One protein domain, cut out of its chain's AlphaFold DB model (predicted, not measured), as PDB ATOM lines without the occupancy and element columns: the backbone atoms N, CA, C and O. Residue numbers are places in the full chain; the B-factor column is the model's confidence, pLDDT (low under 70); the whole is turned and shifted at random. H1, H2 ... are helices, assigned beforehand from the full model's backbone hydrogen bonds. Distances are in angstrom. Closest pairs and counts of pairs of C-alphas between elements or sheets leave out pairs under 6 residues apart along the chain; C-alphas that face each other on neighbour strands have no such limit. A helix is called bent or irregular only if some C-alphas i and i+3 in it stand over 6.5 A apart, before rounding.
ATOM      1  N   VAL A  16     -24.064  48.441  14.110       92.00
ATOM      2  CA  VAL A  16     -23.439  47.680  15.197       92.00
ATOM      3  C   VAL A  16     -24.086  47.999  16.550       92.00
ATOM      4  O   VAL A  16     -24.443  47.048  17.243       92.00
ATOM      5  N   PRO A  17     -24.319  49.273  16.938       90.62
ATOM      6  CA  PRO A  17     -24.897  49.581  18.249       90.62
ATOM      7  C   PRO A  17     -26.279  48.953  18.470       90.62
ATOM      8  O   PRO A  17     -26.540  48.394  19.536       90.62
ATOM      9  N   GLU A  18     -27.149  48.992  17.460       91.38
ATOM     10  CA  GLU A  18     -28.489  48.411  17.524       91.38
ATOM     11  C   GLU A  18     -28.427  46.889  17.656       91.38
ATOM     12  O   GLU A  18     -29.151  46.311  18.463       91.38
ATOM     13  N   VAL A  19     -27.538  46.238  16.899       92.44
ATOM     14  CA  VAL A  19     -27.385  44.780  16.952       92.44
ATOM     15  C   VAL A  19     -26.795  44.326  18.284       92.44
ATOM     16  O   VAL A  19     -27.286  43.366  18.872       92.44
ATOM     17  N   ILE A  20     -25.786  45.025  18.810       93.00
ATOM     18  CA  ILE A  20     -25.203  44.696  20.118       93.00
ATOM     19  C   ILE A  20     -26.232  44.880  21.238       93.00
ATOM     20  O   ILE A  20     -26.284  44.059  22.155       93.00
ATOM     21  N   LYS A  21     -27.098  45.897  21.146       92.75
ATOM     22  CA  LYS A  21     -28.213  46.062  22.083       92.75
ATOM     23  C   LYS A  21     -29.183  44.875  22.022       92.75
ATOM     24  O   LYS A  21     -29.497  44.314  23.066       92.75
ATOM     25  N   GLN A  22     -29.585  44.444  20.824       92.31
ATOM     26  CA  GLN A  22     -30.459  43.274  20.638       92.31
ATOM     27  C   GLN A  22     -29.835  41.983  21.189       92.31
ATOM     28  O   GLN A  22     -30.516  41.179  21.820       92.31
ATOM     29  N   ILE A  23     -28.526  41.795  21.007       93.50
ATOM     30  CA  ILE A  23     -27.801  40.658  21.591       93.50
ATOM     31  C   ILE A  23     -27.813  40.736  23.120       93.50
ATOM     32  O   ILE A  23     -28.048  39.725  23.779       93.50
ATOM     33  N   GLY A  24     -27.608  41.926  23.692       94.25
ATOM     34  CA  GLY A  24     -27.742  42.155  25.130       94.25
ATOM     35  C   GLY A  24     -29.129  41.784  25.659       94.25
ATOM     36  O   GLY A  24     -29.236  41.083  26.666       94.25
ATOM     37  N   GLU A  25     -30.184  42.181  24.948       93.44
ATOM     38  CA  GLU A  25     -31.573  41.842  25.276       93.44
ATOM     39  C   GLU A  25     -31.814  40.322  25.257       93.44
ATOM     40  O   GLU A  25     -32.478  39.802  26.155       93.44
ATOM     41  N   CYS A  26     -31.206  39.572  24.326       93.56
ATOM     42  CA  CYS A  26     -31.270  38.102  24.316       93.56
ATOM     43  C   CYS A  26     -30.650  37.446  25.560       93.56
ATOM     44  O   CYS A  26     -31.031  36.332  25.918       93.56
ATOM     45  N   PHE A  27     -29.715  38.124  26.226       94.75
ATOM     46  CA  PHE A  27     -29.123  37.698  27.495       94.75
ATOM     47  C   PHE A  27     -29.815  38.320  28.720       94.75
ATOM     48  O   PHE A  27     -29.283  38.247  29.826       94.75
ATOM     49  N   ALA A  28     -30.987  38.939  28.533       94.06
ATOM     50  CA  ALA A  28     -31.718  39.684  29.559       94.06
ATOM     51  C   ALA A  28     -30.890  40.812  30.214       94.06
ATOM     52  O   ALA A  28     -31.094  41.172  31.377       94.06
ATOM     53  N   LEU A  29     -29.948  41.399  29.467       93.38
ATOM     54  CA  LEU A  29     -29.105  42.501  29.927       93.38
ATOM     55  C   LEU A  29     -29.810  43.837  29.676       93.38
ATOM     56  O   LEU A  29     -29.507  44.559  28.728       93.38
ATOM     57  N   ASN A  30     -30.753  44.180  30.549       86.06
ATOM     58  CA  ASN A  30     -31.480  45.445  30.465       86.06
ATOM     59  C   ASN A  30     -30.591  46.602  30.940       86.06
ATOM     60  O   ASN A  30     -30.409  46.799  32.141       86.06
ATOM     61  N   THR A  31     -30.015  47.355  30.006       88.44
ATOM     62  CA  THR A  31     -29.280  48.589  30.307       88.44
ATOM     63  C   THR A  31     -29.328  49.564  29.132       88.44
ATOM     64  O   THR A  31     -29.340  49.169  27.967       88.44
ATOM     65  N   SER A  32     -29.369  50.858  29.443       87.38
ATOM     66  CA  SER A  32     -29.200  51.954  28.482       87.38
ATOM     67  C   SER A  32     -27.753  52.458  28.415       87.38
ATOM     68  O   SER A  32     -27.437  53.297  27.573       87.38
ATOM     69  N   ASN A  33     -26.869  51.956  29.283       93.69
ATOM     70  CA  ASN A  33     -25.478  52.367  29.384       93.69
ATOM     71  C   ASN A  33     -24.568  51.378  28.633       93.69
ATOM     72  O   ASN A  33     -24.515  50.189  28.951       93.69
ATOM     73  N   SER A  34     -23.818  51.871  27.641       92.81
ATOM     74  CA  SER A  34     -22.934  51.038  26.812       92.81
ATOM     75  C   SER A  34     -21.804  50.381  27.611       92.81
ATOM     76  O   SER A  34     -21.468  49.225  27.354       92.81
ATOM     77  N   GLN A  35     -21.247  51.072  28.608       94.94
ATOM     78  CA  GLN A  35     -20.186  50.536  29.459       94.94
ATOM     79  C   GLN A  35     -20.701  49.380  30.322       94.94
ATOM     80  O   GLN A  35     -20.034  48.353  30.451       94.94
ATOM     81  N   GLU A  36     -21.899  49.527  30.887       96.38
ATOM     82  CA  GLU A  36     -22.547  48.465  31.653       96.38
ATOM     83  C   GLU A  36     -22.859  47.254  30.766       96.38
ATOM     84  O   GLU A  36     -22.576  46.120  31.160       96.38
ATOM     85  N   LEU A  37     -23.371  47.486  29.552       96.06
ATOM     86  CA  LEU A  37     -23.648  46.425  28.583       96.06
ATOM     87  C   LEU A  37     -22.384  45.623  28.270       96.06
ATOM     88  O   LEU A  37     -22.391  44.397  28.363       96.06
ATOM     89  N   VAL A  38     -21.280  46.307  27.962       95.62
ATOM     90  CA  VAL A  38     -19.988  45.666  27.681       95.62
ATOM     91  C   VAL A  38     -19.496  44.868  28.887       95.62
ATOM     92  O   VAL A  38     -19.057  43.730  28.727       95.62
ATOM     93  N   ASN A  39     -19.581  45.428  30.095       97.19
ATOM     94  CA  ASN A  39     -19.142  44.738  31.307       97.19
ATOM     95  C   ASN A  39     -19.936  43.449  31.551       97.19
ATOM     96  O   ASN A  39     -19.341  42.439  31.918       97.19
ATOM     97  N   LYS A  40     -21.248  43.456  31.296       96.62
ATOM     98  CA  LYS A  40     -22.089  42.257  31.416       96.62
ATOM     99  C   LYS A  40     -21.839  41.253  30.286       96.62
ATOM    100  O   LYS A  40     -21.727  40.064  30.560       96.62
ATOM    101  N   LEU A  41     -21.676  41.709  29.039       95.81
ATOM    102  CA  LEU A  41     -21.358  40.836  27.898       95.81
ATOM    103  C   LEU A  41     -20.014  40.114  28.071       95.81
ATOM    104  O   LEU A  41     -19.887  38.969  27.652       95.81
ATOM    105  N   LYS A  42     -19.032  40.736  28.736       96.88
ATOM    106  CA  LYS A  42     -17.749  40.093  29.078       96.88
ATOM    107  C   LYS A  42     -17.886  38.889  30.020       96.88
ATOM    108  O   LYS A  42     -16.964  38.085  30.084       96.88
ATOM    109  N   LEU A  43     -18.994  38.775  30.755       96.94
ATOM    110  CA  LEU A  43     -19.269  37.655  31.663       96.94
ATOM    111  C   LEU A  43     -19.993  36.492  30.966       96.94
ATOM    112  O   LEU A  43     -20.118  35.414  31.543       96.94
ATOM    113  N   VAL A  44     -20.493  36.705  29.748       96.50
ATOM    114  CA  VAL A  44     -21.201  35.689  28.967       96.50
ATOM    115  C   VAL A  44     -20.195  34.720  28.346       96.50
ATOM    116  O   VAL A  44     -19.133  35.128  27.876       96.50
ATOM    117  N   ASP A  45     -20.543  33.431  28.293       97.44
ATOM    118  CA  ASP A  45     -19.740  32.434  27.583       97.44
ATOM    119  C   ASP A  45     -19.543  32.825  26.109       97.44
ATOM    120  O   ASP A  45     -20.498  33.061  25.358       97.44
ATOM    121  N   TYR A  46     -18.283  32.864  25.679       96.31
ATOM    122  CA  TYR A  46     -17.922  33.353  24.353       96.31
ATOM    123  C   TYR A  46     -18.488  32.484  23.220       96.31
ATOM    124  O   TYR A  46     -18.755  33.005  22.137       96.31
ATOM    125  N   LYS A  47     -18.703  31.174  23.433       97.69
ATOM    126  CA  LYS A  47     -19.268  30.291  22.397       97.69
ATOM    127  C   LYS A  47     -20.736  30.614  22.181       97.69
ATOM    128  O   LYS A  47     -21.192  30.663  21.038       97.69
ATOM    129  N   LEU A  48     -21.468  30.863  23.265       96.44
ATOM    130  CA  LEU A  48     -22.857  31.297  23.189       96.44
ATOM    131  C   LEU A  48     -22.970  32.686  22.551       96.44
ATOM    132  O   LEU A  48     -23.792  32.878  21.652       96.44
ATOM    133  N   LEU A  49     -22.095  33.617  22.944       95.69
ATOM    134  CA  LEU A  49     -22.026  34.952  22.351       95.69
ATOM    135  C   LEU A  49     -21.729  34.885  20.847       95.69
ATOM    136  O   LEU A  49     -22.429  35.523  20.062       95.69
ATOM    137  N   GLN A  50     -20.763  34.068  20.422       95.44
ATOM    138  CA  GLN A  50     -20.438  33.871  19.007       95.44
ATOM    139  C   GLN A  50     -21.604  33.238  18.236       95.44
ATOM    140  O   GLN A  50     -21.906  33.657  17.118       95.44
ATOM    141  N   LYS A  51     -22.287  32.245  18.822       95.75
ATOM    142  CA  LYS A  51     -23.440  31.584  18.193       95.75
ATOM    143  C   LYS A  51     -24.580  32.570  17.938       95.75
ATOM    144  O   LYS A  51     -25.110  32.600  16.828       95.75
ATOM    145  N   LEU A  52     -24.930  33.390  18.932       94.19
ATOM    146  CA  LEU A  52     -25.925  34.449  18.746       94.19
ATOM    147  C   LEU A  52     -25.429  35.508  17.762       94.19
ATOM    148  O   LEU A  52     -26.183  35.914  16.885       94.19
ATOM    149  N   SER A  53     -24.157  35.894  17.836       93.25
ATOM    150  CA  SER A  53     -23.573  36.876  16.919       93.25
ATOM    151  C   SER A  53     -23.703  36.444  15.456       93.25
ATOM    152  O   SER A  53     -24.115  37.246  14.619       93.25
ATOM    153  N   ASN A  54     -23.439  35.169  15.154       93.06
ATOM    154  CA  ASN A  54     -23.604  34.597  13.814       93.06
ATOM    155  C   ASN A  54     -25.072  34.576  13.367       93.06
ATOM    156  O   ASN A  54     -25.372  34.896  12.217       93.06
ATOM    157  N   LEU A  55     -25.992  34.230  14.274       92.75
ATOM    158  CA  LEU A  55     -27.426  34.267  13.991       92.75
ATOM    159  C   LEU A  55     -27.879  35.693  13.650       92.75
ATOM    160  O   LEU A  55     -28.549  35.896  12.641       92.75
ATOM    161  N   PHE A  56     -27.470  36.685  14.442       91.50
ATOM    162  CA  PHE A  56     -27.787  38.083  14.173       91.50
ATOM    163  C   PHE A  56     -27.146  38.575  12.876       91.50
ATOM    164  O   PHE A  56     -27.816  39.257  12.113       91.50
ATOM    165  N   GLN A  57     -25.910  38.183  12.551       89.75
ATOM    166  CA  GLN A  57     -25.307  38.496  11.250       89.75
ATOM    167  C   GLN A  57     -26.189  38.023  10.083       89.75
ATOM    168  O   GLN A  57     -26.428  38.792   9.153       89.75
ATOM    169  N   LEU A  58     -26.714  36.794  10.146       89.62
ATOM    170  CA  LEU A  58     -27.627  36.256   9.135       89.62
ATOM    171  C   LEU A  58     -28.969  37.004   9.107       89.62
ATOM    172  O   LEU A  58     -29.425  37.406   8.040       89.62
ATOM    173  N   LEU A  59     -29.591  37.224  10.269       90.31
ATOM    174  CA  LEU A  59     -30.870  37.933  10.362       90.31
ATOM    175  C   LEU A  59     -30.773  39.357   9.814       90.31
ATOM    176  O   LEU A  59     -31.684  39.817   9.133       90.31
ATOM    177  N   GLN A  60     -29.662  40.046  10.066       87.94
ATOM    178  CA  GLN A  60     -29.439  41.397   9.563       87.94
ATOM    179  C   GLN A  60     -29.305  41.425   8.039       87.94
ATOM    180  O   GLN A  60     -29.868  42.317   7.413       87.94
ATOM    181  N   TYR A  61     -28.641  40.434   7.437       84.50
ATOM    182  CA  TYR A  61     -28.593  40.301   5.978       84.50
ATOM    183  C   TYR A  61     -29.958  40.038   5.342       84.50
ATOM    184  O   TYR A  61     -30.202  40.488   4.228       84.50
ATOM    185  N   LEU A  62     -30.830  39.289   6.022       87.50
ATOM    186  CA  LEU A  62     -32.163  38.965   5.512       87.50
ATOM    187  C   LEU A  62     -33.156  40.116   5.703       87.50
ATOM    188  O   LEU A  62     -34.019  40.331   4.858       87.50
ATOM    189  N   ALA A  63     -33.053  40.840   6.817       89.88
ATOM    190  CA  ALA A  63     -34.007  41.881   7.187       89.88
ATOM    191  C   ALA A  63     -33.643  43.275   6.654       89.88
ATOM    192  O   ALA A  63     -34.505  44.152   6.618       89.88
ATOM    193  N   TYR A  64     -32.387  43.508   6.265       88.75
ATOM    194  CA  TYR A  64     -31.905  44.831   5.885       88.75
ATOM    195  C   TYR A  64     -31.010  44.790   4.656       88.75
ATOM    196  O   TYR A  64     -30.450  43.765   4.285       88.75
ATOM    197  N   ASP A  65     -30.858  45.957   4.038       87.88
ATOM    198  CA  ASP A  65     -30.033  46.112   2.852       87.88
ATOM    199  C   ASP A  65     -28.559  45.749   3.144       87.88
ATOM    200  O   ASP A  65     -27.942  46.371   4.020       87.88
ATOM    201  N   PRO A  66     -27.951  44.802   2.403       81.94
ATOM    202  CA  PRO A  66     -26.559  44.397   2.610       81.94
ATOM    203  C   PRO A  66     -25.555  45.541   2.386       81.94
ATOM    204  O   PRO A  66     -24.410  45.465   2.834       81.94
ATOM    205  N   ARG A  67     -25.964  46.639   1.735       85.75
ATOM    206  CA  ARG A  67     -25.148  47.852   1.562       85.75
ATOM    207  C   ARG A  67     -24.946  48.635   2.863       85.75
ATOM    208  O   ARG A  67     -24.113  49.542   2.888       85.75
ATOM    209  N   TYR A  68     -25.662  48.302   3.941       87.19
ATOM    210  CA  TYR A  68     -25.442  48.902   5.262       87.19
ATOM    211  C   TYR A  68     -24.168  48.425   5.964       87.19
ATOM    212  O   TYR A  68     -23.804  49.005   6.993       87.19
ATOM    213  N   GLY A  69     -23.464  47.452   5.388       88.31
ATOM    214  CA  GLY A  69     -22.228  46.915   5.935       88.31
ATOM    215  C   GLY A  69     -22.393  45.503   6.479       88.31
ATOM    216  O   GLY A  69     -23.502  44.986   6.606       88.31
ATOM    217  N   LEU A  70     -21.267  44.898   6.845       88.56
ATOM    218  CA  LEU A  70     -21.266  43.710   7.702       88.56
ATOM    219  C   LEU A  70     -21.788  44.086   9.100       88.56
ATOM    220  O   LEU A  70     -21.691  45.249   9.497       88.56
ATOM    221  N   VAL A  71     -22.324  43.134   9.871       88.06
ATOM    222  CA  VAL A  71     -22.763  43.422  11.251       88.06
ATOM    223  C   VAL A  71     -21.562  43.657  12.150       88.06
ATOM    224  O   VAL A  71     -21.595  44.554  12.984       88.06
ATOM    225  N   TYR A  72     -20.492  42.895  11.942       89.00
ATOM    226  CA  TYR A  72     -19.217  43.101  12.617       89.00
ATOM    227  C   TYR A  72     -18.191  43.545  11.589       89.00
ATOM    228  O   TYR A  72     -17.899  42.832  10.630       89.00
ATOM    229  N   GLY A  73     -17.667  44.744  11.780       91.06
ATOM    230  CA  GLY A  73     -16.746  45.365  10.851       91.06
ATOM    231  C   GLY A  73     -16.344  46.755  11.327       91.06
ATOM    232  O   GLY A  73     -16.701  47.155  12.440       91.06
ATOM    233  N   PRO A  74     -15.587  47.490  10.503       94.62
ATOM    234  CA  PRO A  74     -15.145  48.830  10.848       94.62
ATOM    235  C   PRO A  74     -16.339  49.786  11.037       94.62
ATOM    236  O   PRO A  74     -17.298  49.752  10.264       94.62
ATOM    237  N   VAL A  75     -16.277  50.651  12.052       94.56
ATOM    238  CA  VAL A  75     -17.317  51.635  12.416       94.56
ATOM    239  C   VAL A  75     -16.723  53.036  12.486       94.56
ATOM    240  O   VAL A  75     -15.511  53.179  12.555       94.56
ATOM    241  N   ILE A  76     -17.562  54.074  12.491       96.06
ATOM    242  CA  ILE A  76     -17.093  55.421  12.836       96.06
ATOM    243  C   ILE A  76     -16.967  55.518  14.352       96.06
ATOM    244  O   ILE A  76     -17.967  55.387  15.059       96.06
ATOM    245  N   GLU A  77     -15.749  55.737  14.832       95.56
ATOM    246  CA  GLU A  77     -15.470  55.843  16.260       95.56
ATOM    247  C   GLU A  77     -15.815  57.238  16.803       95.56
ATOM    248  O   GLU A  77     -15.718  58.234  16.075       95.56
ATOM    249  N   PRO A  78     -16.216  57.337  18.083       94.44
ATOM    250  CA  PRO A  78     -16.214  58.615  18.780       94.44
ATOM    251  C   PRO A  78     -14.779  59.147  18.914       94.44
ATOM    252  O   PRO A  78     -13.822  58.381  18.982       94.44
ATOM    253  N   GLU A  79     -14.629  60.467  18.977       96.62
ATOM    254  CA  GLU A  79     -13.320  61.112  19.141       96.62
ATOM    255  C   GLU A  79     -12.688  60.754  20.499       96.62
ATOM    256  O   GLU A  79     -13.267  61.032  21.552       96.62
ATOM    257  N   HIS A  80     -11.499  60.142  20.471       95.56
ATOM    258  CA  HIS A  80     -10.629  59.897  21.626       95.56
ATOM    259  C   HIS A  80      -9.185  59.605  21.173       95.56
ATOM    260  O   HIS A  80      -8.968  59.229  20.024       95.56
ATOM    261  N   ASP A  81      -8.205  59.704  22.078       96.44
ATOM    262  CA  ASP A  81      -6.763  59.641  21.751       96.44
ATOM    263  C   ASP A  81      -6.335  58.393  20.962       96.44
ATOM    264  O   ASP A  81      -5.445  58.453  20.120       96.44
ATOM    265  N   ASN A  82      -6.994  57.259  21.216       96.12
ATOM    266  CA  ASN A  82      -6.701  55.979  20.563       96.12
ATOM    267  C   ASN A  82      -7.662  55.610  19.415       96.12
ATOM    268  O   ASN A  82      -7.697  54.444  19.024       96.12
ATOM    269  N   ALA A  83      -8.497  56.538  18.931       96.31
ATOM    270  CA  ALA A  83      -9.454  56.244  17.866       96.31
ATOM    271  C   ALA A  83      -8.699  55.986  16.557       96.31
ATOM    272  O   ALA A  83      -7.803  56.749  16.188       96.31
ATOM    273  N   PHE A  84      -9.048  54.917  15.845       93.94
ATOM    274  CA  PHE A  84      -8.381  54.569  14.596       93.94
ATOM    275  C   PHE A  84      -8.886  55.442  13.438       93.94
ATOM    276  O   PHE A  84      -8.082  56.006  12.692       93.94
ATOM    277  N   PHE A  85     -10.204  55.624  13.303       92.69
ATOM    278  CA  PHE A  85     -10.772  56.696  12.480       92.69
ATOM    279  C   PHE A  85     -12.152  57.158  12.959       92.69
ATOM    280  O   PHE A  85     -13.063  56.384  13.240       92.69
ATOM    281  N   THR A  86     -12.342  58.472  12.934       96.12
ATOM    282  CA  THR A  86     -13.557  59.144  13.425       96.12
ATOM    283  C   THR A  86     -14.394  59.751  12.298       96.12
ATOM    284  O   THR A  86     -15.447  60.355  12.509       96.12
ATOM    285  N   LYS A  87     -13.951  59.580  11.046       95.62
ATOM    286  CA  LYS A  87     -14.591  60.136   9.849       95.62
ATOM    287  C   LYS A  87     -14.820  59.077   8.783       95.62
ATOM    288  O   LYS A  87     -14.085  58.101   8.662       95.62
ATOM    289  N   LYS A  88     -15.834  59.315   7.949       95.12
ATOM    290  CA  LYS A  88     -16.131  58.463   6.792       95.12
ATOM    291  C   LYS A  88     -14.987  58.529   5.777       95.12
ATOM    292  O   LYS A  88     -14.496  59.610   5.458       95.12
ATOM    293  N   SER A  89     -14.635  57.377   5.211       95.12
ATOM    294  CA  SER A  89     -13.541  57.222   4.243       95.12
ATOM    295  C   SER A  89     -13.643  58.175   3.047       95.12
ATOM    296  O   SER A  89     -12.645  58.777   2.664       95.12
ATOM    297  N   HIS A  90     -14.843  58.399   2.498       95.56
ATOM    298  CA  HIS A  90     -15.030  59.345   1.390       95.56
ATOM    299  C   HIS A  90     -14.724  60.802   1.769       95.56
ATOM    300  O   HIS A  90     -14.182  61.526   0.940       95.56
ATOM    301  N   HIS A  91     -15.002  61.235   3.005       96.56
ATOM    302  CA  HIS A  91     -14.616  62.576   3.457       96.56
ATOM    303  C   HIS A  91     -13.095  62.703   3.547       96.56
ATOM    304  O   HIS A  91     -12.532  63.667   3.044       96.56
ATOM    305  N   LEU A  92     -12.415  61.705   4.124       95.75
ATOM    306  CA  LEU A  92     -10.953  61.706   4.240       95.75
ATOM    307  C   LEU A  92     -10.260  61.710   2.870       95.75
ATOM    308  O   LEU A  92      -9.251  62.391   2.696       95.75
ATOM    309  N   LEU A  93     -10.826  61.003   1.888       95.19
ATOM    310  CA  LEU A  93     -10.340  61.009   0.507       95.19
ATOM    311  C   LEU A  93     -10.493  62.387  -0.148       95.19
ATOM    312  O   LEU A  93      -9.523  62.893  -0.707       95.19
ATOM    313  N   VAL A  94     -11.673  63.009  -0.043       97.06
ATOM    314  CA  VAL A  94     -11.935  64.351  -0.598       97.06
ATOM    315  C   VAL A  94     -11.064  65.415   0.075       97.06
ATOM    316  O   VAL A  94     -10.506  66.271  -0.604       97.06
ATOM    317  N   GLU A  95     -10.890  65.341   1.397       97.06
ATOM    318  CA  GLU A  95     -10.027  66.249   2.164       97.06
ATOM    319  C   GLU A  95      -8.523  66.013   1.900       97.06
ATOM    320  O   GLU A  95      -7.686  66.766   2.395       97.06
ATOM    321  N   GLY A  96      -8.145  64.962   1.160       96.31
ATOM    322  CA  GLY A  96      -6.743  64.606   0.928       96.31
ATOM    323  C   GLY A  96      -6.012  64.105   2.180       96.31
ATOM    324  O   GLY A  96      -4.778  64.118   2.212       96.31
ATOM    325  N   LYS A  97      -6.759  63.683   3.209       95.50
ATOM    326  CA  LYS A  97      -6.266  63.207   4.511       95.50
ATOM    327  C   LYS A  97      -6.068  61.697   4.506       95.50
ATOM    328  O   LYS A  97      -6.754  60.949   5.195       95.50
ATOM    329  N   PHE A  98      -5.120  61.258   3.696       93.88
ATOM    330  CA  PHE A  98      -4.672  59.876   3.614       93.88
ATOM    331  C   PHE A  98      -3.190  59.851   3.236       93.88
ATOM    332  O   PHE A  98      -2.639  60.847   2.761       93.88
ATOM    333  N   SER A  99      -2.533  58.711   3.430       95.31
ATOM    334  CA  SER A  99      -1.130  58.543   3.048       95.31
ATOM    335  C   SER A  99      -0.958  58.650   1.532       95.31
ATOM    336  O   SER A  99      -1.492  57.840   0.775       95.31
ATOM    337  N   LYS A 100      -0.184  59.640   1.080       96.88
ATOM    338  CA  LYS A 100       0.067  59.900  -0.345       96.88
ATOM    339  C   LYS A 100       1.256  59.081  -0.838       96.88
ATOM    340  O   LYS A 100       2.369  59.586  -0.937       96.88
ATOM    341  N   VAL A 101       1.009  57.808  -1.126       97.19
ATOM    342  CA  VAL A 101       2.001  56.874  -1.680       97.19
ATOM    343  C   VAL A 101       1.471  56.240  -2.970       97.19
ATOM    344  O   VAL A 101       0.253  56.100  -3.109       97.19
ATOM    345  N   PRO A 102       2.340  55.846  -3.919       97.94
ATOM    346  CA  PRO A 102       1.910  55.082  -5.086       97.94
ATOM    347  C   PRO A 102       1.165  53.811  -4.664       97.94
ATOM    348  O   PRO A 102       1.624  53.069  -3.798       97.94
ATOM    349  N   CYS A 103       0.008  53.561  -5.273       95.94
ATOM    350  CA  CYS A 103      -0.839  52.419  -4.947       95.94
ATOM    351  C   CYS A 103      -1.321  51.741  -6.227       95.94
ATOM    352  O   CYS A 103      -1.717  52.407  -7.180       95.94
ATOM    353  N   ILE A 104      -1.318  50.407  -6.219       97.62
ATOM    354  CA  ILE A 104      -1.939  49.585  -7.257       97.62
ATOM    355  C   ILE A 104      -3.255  49.028  -6.702       97.62
ATOM    356  O   ILE A 104      -3.322  48.503  -5.579       97.62
ATOM    357  N   VAL A 105      -4.311  49.165  -7.503       97.31
ATOM    358  CA  VAL A 105      -5.674  48.737  -7.185       97.31
ATOM    359  C   VAL A 105      -6.178  47.841  -8.304       97.31
ATOM    360  O   VAL A 105      -6.035  48.191  -9.472       97.31
ATOM    361  N   GLY A 106      -6.764  46.702  -7.949       97.06
ATOM    362  CA  GLY A 106      -7.308  45.752  -8.913       97.06
ATOM    363  C   GLY A 106      -8.461  44.938  -8.340       97.06
ATOM    364  O   GLY A 106      -8.642  44.863  -7.122       97.06
ATOM    365  N   PHE A 107      -9.242  44.358  -9.241       95.81
ATOM    366  CA  PHE A 107     -10.311  43.397  -8.984       95.81
ATOM    367  C   PHE A 107     -10.406  42.474 -10.211       95.81
ATOM    368  O   PHE A 107      -9.936  42.830 -11.296       95.81
ATOM    369  N   ASN A 108     -10.949  41.274 -10.044       94.06
ATOM    370  CA  ASN A 108     -11.170  40.341 -11.144       94.06
ATOM    371  C   ASN A 108     -12.437  40.727 -11.940       94.06
ATOM    372  O   ASN A 108     -13.286  41.485 -11.480       94.06
ATOM    373  N   THR A 109     -12.603  40.213 -13.157       93.56
ATOM    374  CA  THR A 109     -13.769  40.560 -13.992       93.56
ATOM    375  C   THR A 109     -15.084  39.922 -13.521       93.56
ATOM    376  O   THR A 109     -16.142  40.307 -14.012       93.56
ATOM    377  N   LEU A 110     -15.044  38.962 -12.588       91.44
ATOM    378  CA  LEU A 110     -16.185  38.154 -12.137       91.44
ATOM    379  C   LEU A 110     -16.235  38.028 -10.596       91.44
ATOM    380  O   LEU A 110     -16.390  36.936 -10.066       91.44
ATOM    381  N   GLU A 111     -16.135  39.139  -9.854       86.44
ATOM    382  CA  GLU A 111     -15.930  39.115  -8.381       86.44
ATOM    383  C   GLU A 111     -17.050  38.407  -7.610       86.44
ATOM    384  O   GLU A 111     -16.836  37.828  -6.549       86.44
ATOM    385  N   VAL A 112     -18.268  38.463  -8.149       78.56
ATOM    386  CA  VAL A 112     -19.485  37.935  -7.518       78.56
ATOM    387  C   VAL A 112     -19.902  36.602  -8.147       78.56
ATOM    388  O   VAL A 112     -21.015  36.137  -7.912       78.56
ATOM    389  N   SER A 113     -19.053  35.954  -8.955       74.94
ATOM    390  CA  SER A 113     -19.367  34.609  -9.446       74.94
ATOM    391  C   SER A 113     -19.361  33.623  -8.275       74.94
ATOM    392  O   SER A 113     -18.328  33.078  -7.894       74.94
ATOM    393  N   VAL A 114     -20.533  33.426  -7.677       57.47
ATOM    394  CA  VAL A 114     -20.794  32.374  -6.702       57.47
ATOM    395  C   VAL A 114     -20.841  31.056  -7.462       57.47
ATOM    396  O   VAL A 114     -21.674  30.874  -8.351       57.47
ATOM    397  N   ASP A 115     -19.955  30.129  -7.110       51.34
ATOM    398  CA  ASP A 115     -20.054  28.755  -7.581       51.34
ATOM    399  C   ASP A 115     -21.231  28.051  -6.886       51.34
ATOM    400  O   ASP A 115     -21.138  27.579  -5.746       51.34
ATOM    401  N   PHE A 116     -22.362  27.986  -7.588       53.19
ATOM    402  CA  PHE A 116     -23.575  27.312  -7.132       53.19
ATOM    403  C   PHE A 116     -23.421  25.784  -6.999       53.19
ATOM    404  O   PHE A 116     -24.312  25.146  -6.427       53.19
ATOM    405  N   HIS A 117     -22.313  25.165  -7.437       53.16
ATOM    406  CA  HIS A 117     -22.072  23.747  -7.141       53.16
ATOM    407  C   HIS A 117     -21.902  23.491  -5.640       53.16
ATOM    408  O   HIS A 117     -22.402  22.487  -5.133       53.16
ATOM    409  N   SER A 118     -21.307  24.431  -4.901       48.31
ATOM    410  CA  SER A 118     -21.152  24.322  -3.443       48.31
ATOM    411  C   SER A 118     -22.488  24.343  -2.676       48.31
ATOM    412  O   SER A 118     -22.585  23.811  -1.572       48.31
ATOM    413  N   THR A 119     -23.553  24.883  -3.283       48.16
ATOM    414  CA  THR A 119     -24.905  24.957  -2.692       48.16
ATOM    415  C   THR A 119     -25.799  23.739  -2.968       48.16
ATOM    416  O   THR A 119     -26.906  23.660  -2.434       48.16
ATOM    417  N   GLN A 120     -25.337  22.747  -3.742       45.69
ATOM    418  CA  GLN A 120     -26.126  21.542  -4.046       45.69
ATOM    419  C   GLN A 120     -26.330  20.598  -2.845       45.69
ATOM    420  O   GLN A 120     -27.225  19.759  -2.886       45.69
ATOM    421  N   PHE A 121     -25.598  20.770  -1.738       47.19
ATOM    422  CA  PHE A 121     -25.803  19.984  -0.510       47.19
ATOM    423  C   PHE A 121     -27.082  20.340   0.273       47.19
ATOM    424  O   PHE A 121     -27.419  19.638   1.223       47.19
ATOM    425  N   ILE A 122     -27.808  21.398  -0.115       47.88
ATOM    426  CA  ILE A 122     -29.043  21.846   0.561       47.88
ATOM    427  C   ILE A 122     -30.312  21.331  -0.155       47.88
ATOM    428  O   ILE A 122     -31.426  21.557   0.307       47.88
ATOM    429  N   LYS A 123     -30.179  20.570  -1.251       38.78
ATOM    430  CA  LYS A 123     -31.301  19.806  -1.821       38.78
ATOM    431  C   LYS A 123     -31.260  18.361  -1.317       38.78
ATOM    432  O   LYS A 123     -30.679  17.493  -1.963       38.78
TER     433      LYS A 123
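Overview. This is residues 16 to 123 of the 124 residues of the protein "COesterase domain containing protein" of Asbolus verrucosus (UniProt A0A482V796). Three helices, H1, H2 and H3, gather loosely at one side, and the rest winds away from them in a wide open curve, with the short helix H4 partway along it and H5 near its far end. Residues 99 to 123, of which 116 to 122 belong to H5, stick out as a long free arm. The printed part has 108 residues with five named helices, in the order H1, H2, H3, H4, H5, and no named strand; the class is all helix, though under half of the residues, 50 of 108, are in named elements. The whole is loose, with a radius of gyration of the C-alphas of 18.9 A, and flat, spanning 52 by 49 by 22 A.

Along the chain. H1, residues 16 to 26, begins at C-alpha 16 at (-23.439, 47.680, 15.197) and is 15.4 A from first to last C-alpha. H2, residues 34 to 41, is 10.4 A long. H3, residues 46 to 63, is the longest helix at 25.0 A and ends at C-alpha 63 at (-34.007, 41.881, 7.187). Residues 64 to 88 hold no named element. H4, residues 89 to 94, is 8.8 A long. Residues 95 to 115 again hold no named element. H5, residues 116 to 122, is 10.9 A long and ends at C-alpha 122 at (-29.043, 21.846, 0.561); it is irregular, with C-alphas 118 and 121 standing 7.0 A apart.

Arrangement. H1 and H2 only just touch, with 3 pairs of C-alphas within 8 A. Their closest C-alphas, those of Gly 24 and Leu 37, are 6.8 A apart, and they run the same way at a steep tilt of 47 degrees. H3 touches H1 with residues 52 to 56 alone; the closest C-alphas, those of Ile 23 and Leu 52, are 7.1 A apart. H1 and H3 run opposite ways at a steep tilt of 60 degrees. H2 and H3 are only just apart, at 8.1 A. H4 and H5 touch no helix. In H1, H2, H3 and H4 every O i to N i+4 pair is within hydrogen-bond range; in H5, 0 of 3 are, beside 3 of 4 O i to N i+3 pairs.

Size, cuts and confidence. The C-alphas farthest apart, those of Asp 81 and Lys 123, are 52.4 A from each other. The printed part, residues 16 to 123, has no cut. The links from H3 to H4 and from H4 to H5 are long, that from H1 to H2 is short, and that from H2 to H3 is tight. Residues 62 to 67, 90 to 96 and 99 to 123 stand free. The mean pLDDT of the printed part is 89.0; residues 114 to 123 are under 70, and the mean of H5 is 49.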